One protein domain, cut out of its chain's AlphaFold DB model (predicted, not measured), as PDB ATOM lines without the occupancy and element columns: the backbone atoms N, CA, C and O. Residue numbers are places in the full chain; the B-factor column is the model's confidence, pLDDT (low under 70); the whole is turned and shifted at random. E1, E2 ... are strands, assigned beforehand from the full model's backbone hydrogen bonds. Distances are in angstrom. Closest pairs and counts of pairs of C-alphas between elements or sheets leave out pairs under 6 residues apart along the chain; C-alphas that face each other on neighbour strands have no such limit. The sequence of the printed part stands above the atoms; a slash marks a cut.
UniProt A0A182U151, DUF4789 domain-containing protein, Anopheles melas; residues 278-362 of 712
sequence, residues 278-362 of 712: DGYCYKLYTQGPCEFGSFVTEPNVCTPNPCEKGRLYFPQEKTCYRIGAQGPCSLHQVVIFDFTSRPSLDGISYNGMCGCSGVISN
ATOM      1  N   ASP A 278      34.423   4.220  25.662       91.50
ATOM      2  CA  ASP A 278      33.086   4.578  25.177       91.50
ATOM      3  C   ASP A 278      32.012   3.530  25.527       91.50
ATOM      4  O   ASP A 278      30.829   3.761  25.285       91.50
ATOM      5  N   GLY A 279      32.408   2.392  26.111       89.75
ATOM      6  CA  GLY A 279      31.517   1.287  26.455       89.75
ATOM      7  C   GLY A 279      31.274   0.283  25.325       89.75
ATOM      8  O   GLY A 279      30.556  -0.689  25.551       89.75
ATOM      9  N   TYR A 280      31.872   0.452  24.140       93.69
ATOM     10  CA  TYR A 280      31.848  -0.554  23.072       93.69
ATOM     11  C   TYR A 280      32.982  -1.573  23.238       93.69
ATOM     12  O   TYR A 280      33.960  -1.320  23.944       93.69
ATOM     13  N   CYS A 281      32.877  -2.729  22.572       94.44
ATOM     14  CA  CYS A 281      34.018  -3.635  22.413       94.44
ATOM     15  C   CYS A 281      34.546  -3.600  20.976       94.44
ATOM     16  O   CYS A 281      33.775  -3.641  20.016       94.44
ATOM     17  N   TYR A 282      35.867  -3.597  20.820       93.19
ATOM     18  CA  TYR A 282      36.545  -3.625  19.524       93.19
ATOM     19  C   TYR A 282      37.395  -4.883  19.396       93.19
ATOM     20  O   TYR A 282      37.962  -5.356  20.381       93.19
ATOM     21  N   LYS A 283      37.464  -5.445  18.185       93.06
ATOM     22  CA  LYS A 283      38.227  -6.668  17.938       93.06
ATOM     23  C   LYS A 283      39.727  -6.386  18.052       93.06
ATOM     24  O   LYS A 283      40.221  -5.384  17.535       93.06
ATOM     25  N   LEU A 284      40.450  -7.291  18.704       92.69
ATOM     26  CA  LEU A 284      41.902  -7.241  18.802       92.69
ATOM     27  C   LEU A 284      42.563  -7.232  17.416       92.69
ATOM     28  O   LEU A 284      42.126  -7.912  16.487       92.69
ATOM     29  N   TYR A 285      43.639  -6.454  17.308       92.94
ATOM     30  CA  TYR A 285      44.469  -6.261  16.117       92.94
ATOM     31  C   TYR A 285      43.736  -5.679  14.893       92.94
ATOM     32  O   TYR A 285      44.285  -5.700  13.791       92.94
ATOM     33  N   THR A 286      42.542  -5.100  15.064       93.25
ATOM     34  CA  THR A 286      41.928  -4.196  14.071       93.25
ATOM     35  C   THR A 286      42.129  -2.737  14.489       93.25
ATOM     36  O   THR A 286      42.513  -2.450  15.628       93.25
ATOM     37  N   GLN A 287      41.922  -1.793  13.565       91.81
ATOM     38  CA  GLN A 287      42.090  -0.364  13.862       91.81
ATOM     39  C   GLN A 287      41.176   0.102  15.012       91.81
ATOM     40  O   GLN A 287      41.617   0.853  15.878       91.81
ATOM     41  N   GLY A 288      39.915  -0.344  15.040       89.50
ATOM     42  CA  GLY A 288      38.934   0.095  16.037       89.50
ATOM     43  C   GLY A 288      38.857   1.632  16.150       89.50
ATOM     44  O   GLY A 288      38.741   2.299  15.121       89.50
ATOM     45  N   PRO A 289      38.939   2.206  17.366       92.81
ATOM     46  CA  PRO A 289      38.951   3.648  17.609       92.81
ATOM     47  C   PRO A 289      40.366   4.267  17.558       92.81
ATOM     48  O   PRO A 289      40.542   5.413  17.966       92.81
ATOM     49  N   CYS A 290      41.388   3.524  17.114       93.06
ATOM     50  CA  CYS A 290      42.765   4.011  17.041       93.06
ATOM     51  C   CYS A 290      43.053   4.814  15.762       93.06
ATOM     52  O   CYS A 290      42.434   4.627  14.710       93.06
ATOM     53  N   GLU A 291      44.071   5.672  15.846       92.69
ATOM     54  CA  GLU A 291      44.606   6.421  14.707       92.69
ATOM     55  C   GLU A 291      45.082   5.512  13.565       92.69
ATOM     56  O   GLU A 291      45.488   4.364  13.777       92.69
ATOM     57  N   PHE A 292      45.058   6.036  12.337       89.81
ATOM     58  CA  PHE A 292      45.422   5.264  11.147       89.81
ATOM     59  C   PHE A 292      46.844   4.688  11.249       89.81
ATOM     60  O   PHE A 292      47.814   5.406  11.487       89.81
ATOM     61  N   GLY A 293      46.972   3.378  11.023       88.62
ATOM     62  CA  GLY A 293      48.238   2.656  11.176       88.62
ATOM     63  C   GLY A 293      48.526   2.176  12.603       88.62
ATOM     64  O   GLY A 293      49.569   1.570  12.820       88.62
ATOM     65  N   SER A 294      47.616   2.386  13.556       93.06
ATOM     66  CA  SER A 294      47.613   1.724  14.868       93.06
ATOM     67  C   SER A 294      46.463   0.717  14.973       93.06
ATOM     68  O   SER A 294      45.495   0.789  14.215       93.06
ATOM     69  N   PHE A 295      46.562  -0.225  15.911       93.50
ATOM     70  CA  PHE A 295      45.511  -1.198  16.211       93.50
ATOM     71  C   PHE A 295      45.324  -1.417  17.715       93.50
ATOM     72  O   PHE A 295      46.213  -1.128  18.518       93.50
ATOM     73  N   VAL A 296      44.157  -1.943  18.087       94.00
ATOM     74  CA  VAL A 296      43.802  -2.283  19.472       94.00
ATOM     75  C   VAL A 296      44.531  -3.559  19.908       94.00
ATOM     76  O   VAL A 296      44.464  -4.573  19.214       94.00
ATOM     77  N   THR A 297      45.207  -3.535  21.057       91.94
ATOM     78  CA  THR A 297      45.935  -4.701  21.615       91.94
ATOM     79  C   THR A 297      45.433  -5.148  22.978       91.94
ATOM     80  O   THR A 297      45.426  -6.342  23.266       91.94
ATOM     81  N   GLU A 298      45.005  -4.202  23.804       92.06
ATOM     82  CA  GLU A 298      44.511  -4.396  25.166       92.06
ATOM     83  C   GLU A 298      43.395  -3.362  25.430       92.06
ATOM     84  O   GLU A 298      43.272  -2.392  24.667       92.06
ATOM     85  N   PRO A 299      42.561  -3.523  26.479       93.00
ATOM     86  CA  PRO A 299      41.528  -2.545  26.811       93.00
ATOM     87  C   PRO A 299      42.117  -1.134  26.940       93.00
ATOM     88  O   PRO A 299      42.950  -0.873  27.805       93.00
ATOM     89  N   ASN A 300      41.655  -0.210  26.097       92.88
ATOM     90  CA  ASN A 300      42.099   1.190  26.045       92.88
ATOM     91  C   ASN A 300      43.544   1.436  25.559       92.88
ATOM     92  O   ASN A 300      44.039   2.559  25.709       92.88
ATOM     93  N   VAL A 301      44.203   0.439  24.952       94.69
ATOM     94  CA  VAL A 301      45.569   0.544  24.409       94.69
ATOM     95  C   VAL A 301      45.565   0.468  22.881       94.69
ATOM     96  O   VAL A 301      45.137  -0.523  22.289       94.69
ATOM     97  N   CYS A 302      46.105   1.512  22.246       94.50
ATOM     98  CA  CYS A 302      46.475   1.513  20.832       94.50
ATOM     99  C   CYS A 302      47.974   1.228  20.695       94.50
ATOM    100  O   CYS A 302      48.795   1.914  21.305       94.50
ATOM    101  N   THR A 303      48.343   0.262  19.858       93.75
ATOM    102  CA  THR A 303      49.737  -0.021  19.492       93.75
ATOM    103  C   THR A 303      49.957   0.350  18.021       93.75
ATOM    104  O   THR A 303      49.143  -0.049  17.183       93.75
ATOM    105  N   PRO A 304      51.017   1.102  17.666       93.69
ATOM    106  CA  PRO A 304      51.344   1.366  16.268       93.69
ATOM    107  C   PRO A 304      51.711   0.052  15.573       93.69
ATOM    108  O   PRO A 304      52.457  -0.754  16.126       93.69
ATOM    109  N   ASN A 305      51.193  -0.174  14.367       91.88
ATOM    110  CA  ASN A 305      51.423  -1.411  13.630       91.88
ATOM    111  C   ASN A 305      52.907  -1.514  13.211       91.88
ATOM    112  O   ASN A 305      53.353  -0.699  12.400       91.88
ATOM    113  N   PRO A 306      53.676  -2.505  13.705       91.81
ATOM    114  CA  PRO A 306      55.083  -2.667  13.335       91.81
ATOM    115  C   PRO A 306      55.265  -3.273  11.932       91.81
ATOM    116  O   PRO A 306      56.389  -3.362  11.438       91.81
ATOM    117  N   CYS A 307      54.186  -3.727  11.288       91.62
ATOM    118  CA  CYS A 307      54.236  -4.460  10.033       91.62
ATOM    119  C   CYS A 307      54.079  -3.551   8.806       91.62
ATOM    120  O   CYS A 307      53.126  -2.786   8.668       91.62
ATOM    121  N   GLU A 308      54.995  -3.712   7.850       89.75
ATOM    122  CA  GLU A 308      54.913  -3.094   6.525       89.75
ATOM    123  C   GLU A 308      53.675  -3.556   5.732       89.75
ATOM    124  O   GLU A 308      53.129  -4.643   5.941       89.75
ATOM    125  N   LYS A 309      53.274  -2.764   4.727       87.50
ATOM    126  CA  LYS A 309      52.191  -3.124   3.795       87.50
ATOM    127  C   LYS A 309      52.476  -4.477   3.127       87.50
ATOM    128  O   LYS A 309      53.529  -4.665   2.527       87.50
ATOM    129  N   GLY A 310      51.513  -5.398   3.189       85.38
ATOM    130  CA  GLY A 310      51.662  -6.763   2.660       85.38
ATOM    131  C   GLY A 310      52.209  -7.785   3.667       85.38
ATOM    132  O   GLY A 310      52.405  -8.949   3.305       85.38
ATOM    133  N   ARG A 311      52.431  -7.375   4.922       92.25
ATOM    134  CA  ARG A 311      52.682  -8.260   6.064       92.25
ATOM    135  C   ARG A 311      51.508  -8.241   7.047       92.25
ATOM    136  O   ARG A 311      50.739  -7.282   7.071       92.25
ATOM    137  N   LEU A 312      51.409  -9.284   7.865       92.50
ATOM    138  CA  LEU A 312      50.466  -9.413   8.977       92.50
ATOM    139  C   LEU A 312      51.216  -9.726  10.277       92.50
ATOM    140  O   LEU A 312      52.293 -10.328  10.251       92.50
ATOM    141  N   TYR A 313      50.646  -9.284  11.395       93.75
ATOM    142  CA  TYR A 313      51.211  -9.401  12.737       93.75
ATOM    143  C   TYR A 313      50.800 -10.724  13.386       93.75
ATOM    144  O   TYR A 313      49.621 -11.067  13.363       93.75
ATOM    145  N   PHE A 314      51.745 -11.446  13.991       93.44
ATOM    146  CA  PHE A 314      51.476 -12.671  14.751       93.44
ATOM    147  C   PHE A 314      51.657 -12.402  16.255       93.44
ATOM    148  O   PHE A 314      52.794 -12.308  16.719       93.44
ATOM    149  N   PRO A 315      50.573 -12.284  17.050       88.62
ATOM    150  CA  PRO A 315      50.659 -11.831  18.442       88.62
ATOM    151  C   PRO A 315      51.464 -12.738  19.379       88.62
ATOM    152  O   PRO A 315      52.061 -12.242  20.331       88.62
ATOM    153  N   GLN A 316      51.486 -14.047  19.108       88.00
ATOM    154  CA  GLN A 316      52.200 -15.039  19.923       88.00
ATOM    155  C   GLN A 316      53.723 -14.847  19.855       88.00
ATOM    156  O   GLN A 316      54.409 -14.959  20.867       88.00
ATOM    157  N   GLU A 317      54.240 -14.500  18.676       87.75
ATOM    158  CA  GLU A 317      55.673 -14.313  18.411       87.75
ATOM    159  C   GLU A 317      56.099 -12.836  18.379       87.75
ATOM    160  O   GLU A 317      57.283 -12.523  18.494       87.75
ATOM    161  N   LYS A 318      55.129 -11.919  18.248       89.44
ATOM    162  CA  LYS A 318      55.296 -10.458  18.105       89.44
ATOM    163  C   LYS A 318      56.035 -10.035  16.822       89.44
ATOM    164  O   LYS A 318      56.640  -8.967  16.759       89.44
ATOM    165  N   THR A 319      55.953 -10.867  15.786       92.19
ATOM    166  CA  THR A 319      56.664 -10.772  14.498       92.19
ATOM    167  C   THR A 319      55.714 -10.456  13.329       92.19
ATOM    168  O   THR A 319      54.490 -10.549  13.445       92.19
ATOM    169  N   CYS A 320      56.278 -10.049  12.182       94.06
ATOM    170  CA  CYS A 320      55.533  -9.610  10.993       94.06
ATOM    171  C   CYS A 320      55.877 -10.439   9.746       94.06
ATOM    172  O   CYS A 320      56.936 -10.244   9.130       94.06
ATOM    173  N   TYR A 321      54.953 -11.294   9.305       93.81
ATOM    174  CA  TYR A 321      55.159 -12.200   8.171       93.81
ATOM    175  C   TYR A 321      54.432 -11.751   6.907       93.81
ATOM    176  O   TYR A 321      53.351 -11.172   6.960       93.81
ATOM    177  N   ARG A 322      55.034 -12.026   5.746       92.38
ATOM    178  CA  ARG A 322      54.474 -11.696   4.430       92.38
ATOM    179  C   ARG A 322      53.287 -12.606   4.100       92.38
ATOM    180  O   ARG A 322      53.405 -13.823   4.201       92.38
ATOM    181  N   ILE A 323      52.192 -12.017   3.622       89.69
ATOM    182  CA  ILE A 323      51.007 -12.754   3.156       89.69
ATOM    183  C   ILE A 323      51.401 -13.716   2.022       89.69
ATOM    184  O   ILE A 323      52.115 -13.327   1.094       89.69
ATOM    185  N   GLY A 324      50.944 -14.968   2.100       85.50
ATOM    186  CA  GLY A 324      51.256 -16.029   1.138       85.50
ATOM    187  C   GLY A 324      52.640 -16.676   1.291       85.50
ATOM    188  O   GLY A 324      52.971 -17.565   0.511       85.50
ATOM    189  N   ALA A 325      53.455 -16.269   2.271       88.44
ATOM    190  CA  ALA A 325      54.626 -17.039   2.701       88.44
ATOM    191  C   ALA A 325      54.231 -18.034   3.806       88.44
ATOM    192  O   ALA A 325      53.228 -17.817   4.481       88.44
ATOM    193  N   GLN A 326      55.027 -19.085   4.036       88.44
ATOM    194  CA  GLN A 326      54.785 -20.031   5.137       88.44
ATOM    195  C   GLN A 326      54.811 -19.331   6.509       88.44
ATOM    196  O   GLN A 326      53.898 -19.497   7.309       88.44
ATOM    197  N   GLY A 327      55.824 -18.495   6.766       87.06
ATOM    198  CA  GLY A 327      55.954 -17.786   8.041       87.06
ATOM    199  C   GLY A 327      56.078 -18.758   9.228       87.06
ATOM    200  O   GLY A 327      56.922 -19.649   9.149       87.06
ATOM    201  N   PRO A 328      55.267 -18.611  10.292       90.69
ATOM    202  CA  PRO A 328      55.262 -19.508  11.448       90.69
ATOM    203  C   PRO A 328      54.329 -20.719  11.256       90.69
ATOM    204  O   PRO A 328      54.161 -21.534  12.159       90.69
ATOM    205  N   CYS A 329      53.677 -20.829  10.094       88.06
ATOM    206  CA  CYS A 329      52.688 -21.862   9.823       88.06
ATOM    207  C   CYS A 329      53.332 -23.221   9.508       88.06
ATOM    208  O   CYS A 329      54.489 -23.314   9.081       88.06
ATOM    209  N   SER A 330      52.556 -24.293   9.682       87.62
ATOM    210  CA  SER A 330      52.985 -25.656   9.360       87.62
ATOM    211  C   SER A 330      53.340 -25.819   7.874       87.62
ATOM    212  O   SER A 330      53.039 -24.966   7.036       87.62
ATOM    213  N   LEU A 331      53.970 -26.943   7.525       79.31
ATOM    214  CA  LEU A 331      54.155 -27.314   6.121       79.31
ATOM    215  C   LEU A 331      52.791 -27.343   5.398       79.31
ATOM    216  O   LEU A 331      51.753 -27.583   6.010       79.31
ATOM    217  N   HIS A 332      52.797 -26.992   4.109       77.62
ATOM    218  CA  HIS A 332      51.606 -26.790   3.262       77.62
ATOM    219  C   HIS A 332      50.630 -25.664   3.688       77.62
ATOM    220  O   HIS A 332      49.676 -25.371   2.957       77.62
ATOM    221  N   GLN A 333      50.902 -24.954   4.789       85.81
ATOM    222  CA  GLN A 333      50.183 -23.745   5.194       85.81
ATOM    223  C   GLN A 333      50.934 -22.462   4.808       85.81
ATOM    224  O   GLN A 333      52.151 -22.444   4.619       85.81
ATOM    225  N   VAL A 334      50.185 -21.367   4.702       89.88
ATOM    226  CA  VAL A 334      50.670 -20.013   4.429       89.88
ATOM    227  C   VAL A 334      49.940 -18.981   5.288       89.88
ATOM    228  O   VAL A 334      48.810 -19.191   5.735       89.88
ATOM    229  N   VAL A 335      50.591 -17.837   5.482       90.38
ATOM    230  CA  VAL A 335      50.051 -16.668   6.175       90.38
ATOM    231  C   VAL A 335      48.919 -16.041   5.364       90.38
ATOM    232  O   VAL A 335      49.124 -15.568   4.241       90.38
ATOM    233  N   ILE A 336      47.738 -15.990   5.971       89.25
ATOM    234  CA  ILE A 336      46.494 -15.436   5.430       89.25
ATOM    235  C   ILE A 336      45.927 -14.352   6.353       89.25
ATOM    236  O   ILE A 336      46.310 -14.231   7.518       89.25
ATOM    237  N   PHE A 337      44.985 -13.569   5.824       87.00
ATOM    238  CA  PHE A 337      44.189 -12.637   6.621       87.00
ATOM    239  C   PHE A 337      43.286 -13.374   7.615       87.00
ATOM    240  O   PHE A 337      42.769 -14.456   7.334       87.00
ATOM    241  N   ASP A 338      43.025 -12.731   8.749       87.12
ATOM    242  CA  ASP A 338      41.996 -13.133   9.703       87.12
ATOM    243  C   ASP A 338      40.575 -12.997   9.110       87.12
ATOM    244  O   ASP A 338      39.895 -11.978   9.264       87.12
ATOM    245  N   PHE A 339      40.106 -14.063   8.458       79.88
ATOM    246  CA  PHE A 339      38.749 -14.179   7.906       79.88
ATOM    247  C   PHE A 339      37.630 -14.211   8.966       79.88
ATOM    248  O   PHE A 339      36.457 -14.129   8.605       79.88
ATOM    249  N   THR A 340      37.953 -14.297  10.265       80.38
ATOM    250  CA  THR A 340      36.953 -14.139  11.338       80.38
ATOM    251  C   THR A 340      36.669 -12.662  11.644       80.38
ATOM    252  O   THR A 340      35.774 -12.344  12.424       80.38
ATOM    253  N   SER A 341      37.432 -11.729  11.061       81.81
ATOM    254  CA  SER A 341      37.065 -10.311  10.990       81.81
ATOM    255  C   SER A 341      36.202 -10.050   9.753       81.81
ATOM    256  O   SER A 341      36.482 -10.563   8.670       81.81
ATOM    257  N   ARG A 342      35.144  -9.242   9.890       80.94
ATOM    258  CA  ARG A 342      34.321  -8.795   8.757       80.94
ATOM    259  C   ARG A 342      34.682  -7.335   8.469       80.94
ATOM    260  O   ARG A 342      34.265  -6.471   9.241       80.94
ATOM    261  N   PRO A 343      35.411  -7.017   7.378       81.62
ATOM    262  CA  PRO A 343      35.973  -5.676   7.172       81.62
ATOM    263  C   PRO A 343      34.958  -4.525   7.139       81.62
ATOM    264  O   PRO A 343      35.323  -3.382   7.392       81.62
ATOM    265  N   SER A 344      33.687  -4.820   6.849       78.75
ATOM    266  CA  SER A 344      32.569  -3.868   6.836       78.75
ATOM    267  C   SER A 344      31.966  -3.550   8.212       78.75
ATOM    268  O   SER A 344      31.113  -2.670   8.294       78.75
ATOM    269  N   LEU A 345      32.354  -4.271   9.269       80.06
ATOM    270  CA  LEU A 345      31.813  -4.121  10.625       80.06
ATOM    271  C   LEU A 345      32.925  -4.026  11.669       80.06
ATOM    272  O   LEU A 345      32.939  -3.104  12.473       80.06
ATOM    273  N   ASP A 346      33.866  -4.969  11.636       82.62
ATOM    274  CA  ASP A 346      34.870  -5.168  12.686       82.62
ATOM    275  C   ASP A 346      36.205  -4.453  12.349       82.62
ATOM    276  O   ASP A 346      37.145  -4.449  13.148       82.62
ATOM    277  N   GLY A 347      36.278  -3.828  11.165       83.56
ATOM    278  CA  GLY A 347      37.465  -3.186  10.597       83.56
ATOM    279  C   GLY A 347      38.409  -4.160   9.881       83.56
ATOM    280  O   GLY A 347      38.197  -5.372   9.864       83.56
ATOM    281  N   ILE A 348      39.470  -3.625   9.269       85.19
ATOM    282  CA  ILE A 348      40.551  -4.449   8.705       85.19
ATOM    283  C   ILE A 348      41.366  -5.026   9.866       85.19
ATOM    284  O   ILE A 348      41.905  -4.269  10.673       85.19
ATOM    285  N   SER A 349      41.467  -6.353   9.932       89.50
ATOM    286  CA  SER A 349      42.357  -7.044  10.867       89.50
ATOM    287  C   SER A 349      43.782  -7.097  10.323       89.50
ATOM    288  O   SER A 349      44.015  -7.496   9.181       89.50
ATOM    289  N   TYR A 350      44.735  -6.694  11.162       91.12
ATOM    290  CA  TYR A 350      46.169  -6.843  10.928       91.12
ATOM    291  C   TYR A 350      46.717  -8.155  11.514       91.12
ATOM    292  O   TYR A 350      47.900  -8.446  11.329       91.12
ATOM    293  N   ASN A 351      45.873  -8.949  12.189       91.62
ATOM    294  CA  ASN A 351      46.224 -10.278  12.680       91.62
ATOM    295  C   ASN A 351      46.489 -11.240  11.512       91.62
ATOM    296  O   ASN A 351      45.680 -11.355  10.586       91.62
ATOM    297  N   GLY A 352      47.608 -11.953  11.581       90.81
ATOM    298  CA  GLY A 352      47.913 -13.065  10.696       90.81
ATOM    299  C   GLY A 352      47.317 -14.363  11.225       90.81
ATOM    300  O   GLY A 352      47.386 -14.648  12.418       90.81
ATOM    301  N   MET A 353      46.748 -15.164  10.329       90.12
ATOM    302  CA  MET A 353      46.377 -16.550  10.616       90.12
ATOM    303  C   MET A 353      47.086 -17.495   9.647       90.12
ATOM    304  O   MET A 353      47.608 -17.070   8.614       90.12
ATOM    305  N   CYS A 354      47.093 -18.782   9.975       88.56
ATOM    306  CA  CYS A 354      47.594 -19.838   9.106       88.56
ATOM    307  C   CYS A 354      46.430 -20.522   8.382       88.56
ATOM    308  O   CYS A 354      45.400 -20.806   8.990       88.56
ATOM    309  N   GLY A 355      46.592 -20.785   7.086       83.00
ATOM    310  CA  GLY A 355      45.611 -21.494   6.264       83.00
ATOM    311  C   GLY A 355      46.273 -22.178   5.073       83.00
ATOM    312  O   GLY A 355      47.453 -21.961   4.805       83.00
ATOM    313  N   CYS A 356      45.545 -23.038   4.366       82.19
ATOM    314  CA  CYS A 356      46.152 -23.901   3.351       82.19
ATOM    315  C   CYS A 356      46.617 -23.130   2.109       82.19
ATOM    316  O   CYS A 356      45.971 -22.177   1.668       82.19
ATOM    317  N   SER A 357      47.709 -23.592   1.497       66.88
ATOM    318  CA  SER A 357      48.244 -23.043   0.246       66.88
ATOM    319  C   SER A 357      47.365 -23.407  -0.964       66.88
ATOM    320  O   SER A 357      47.655 -24.336  -1.717       66.88
ATOM    321  N   GLY A 358      46.250 -22.694  -1.151       62.09
ATOM    322  CA  GLY A 358      45.310 -22.941  -2.248       62.09
ATOM    323  C   GLY A 358      44.162 -21.934  -2.331       62.09
ATOM    324  O   GLY A 358      44.140 -20.921  -1.632       62.09
ATOM    325  N   VAL A 359      43.180 -22.214  -3.195       47.88
ATOM    326  CA  VAL A 359      41.925 -21.444  -3.248       47.88
ATOM    327  C   VAL A 359      41.042 -21.887  -2.083       47.88
ATOM    328  O   VAL A 359      40.277 -22.844  -2.201       47.88
ATOM    329  N   ILE A 360      41.184 -21.203  -0.946       51.09
ATOM    330  CA  ILE A 360      40.372 -21.434   0.254       51.09
ATOM    331  C   ILE A 360      38.903 -21.186  -0.101       51.09
ATOM    332  O   ILE A 360      38.520 -20.076  -0.471       51.09
ATOM    333  N   SER A 361      38.091 -22.238  -0.003       47.09
ATOM    334  CA  SER A 361      36.654 -22.184  -0.310       47.09
ATOM    335  C   SER A 361      35.785 -22.032   0.940       47.09
ATOM    336  O   SER A 361      34.682 -21.498   0.861       47.09
ATOM    337  N   ASN A 362      36.285 -22.501   2.085       44.91
ATOM    338  CA  ASN A 362      35.592 -22.556   3.367       44.91
ATOM    339  C   ASN A 362      36.588 -22.317   4.510       44.91
ATOM    340  O   ASN A 362      37.768 -22.635   4.378       44.91
TER     341      ASN A 362
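Overview. This is residues 278 to 362 of the 712 residues of the protein "DUF4789 domain-containing protein" of Anopheles melas (UniProt A0A182U151). With little regular structure, three two-stranded hairpins follow one another along an elongated body: E6-E7 toward one end, E4-E5 in the middle, E2-E3 toward the other, with strand E1 near E2. The loop 338 to 351 folds back between E6 and E7. The printed part has 85 residues, no named helix and seven strands, E1 to E7 in chain order, in three antiparallel sheets plus E1; the class is all strand, with 30 residues in named elements. It is compact, radius of gyration of the C-alphas 13.2 A, spanning 42 by 25 by 20 A.

Along the chain. E6 is residues 333 to 337, 12.7 A, and E7 352 to 356, 13.2 A, ending at C-alpha 356 (46.152, -23.901, 3.351). E4 is 311 to 314, E5 319 to 322, E2 294 to 298, E3 301 to 304. E1 is 281 to 283, from C-alpha 281 (34.018, -3.635, 22.413).

Arrangement. Within hydrogen-bond range are N 334 and O 355, 2.8 A, in hairpin E6-E7; N 312 and O 321, 2.9 A, in E4-E5; N 295 and O 303, 2.9 A, in E2-E3. The closest C-alphas of E4 and E7, Leu 312 and Gly 352, are 4.8 A apart. E3 and E4 are apart. E1 pairs with no named strand.

Size, cuts and confidence. The farthest C-alphas, Asp 278 and Leu 331, are 42.7 A apart. The printed part has no cut; link E6 to E7 is long. Residues 357 to 362 have pLDDT under 70.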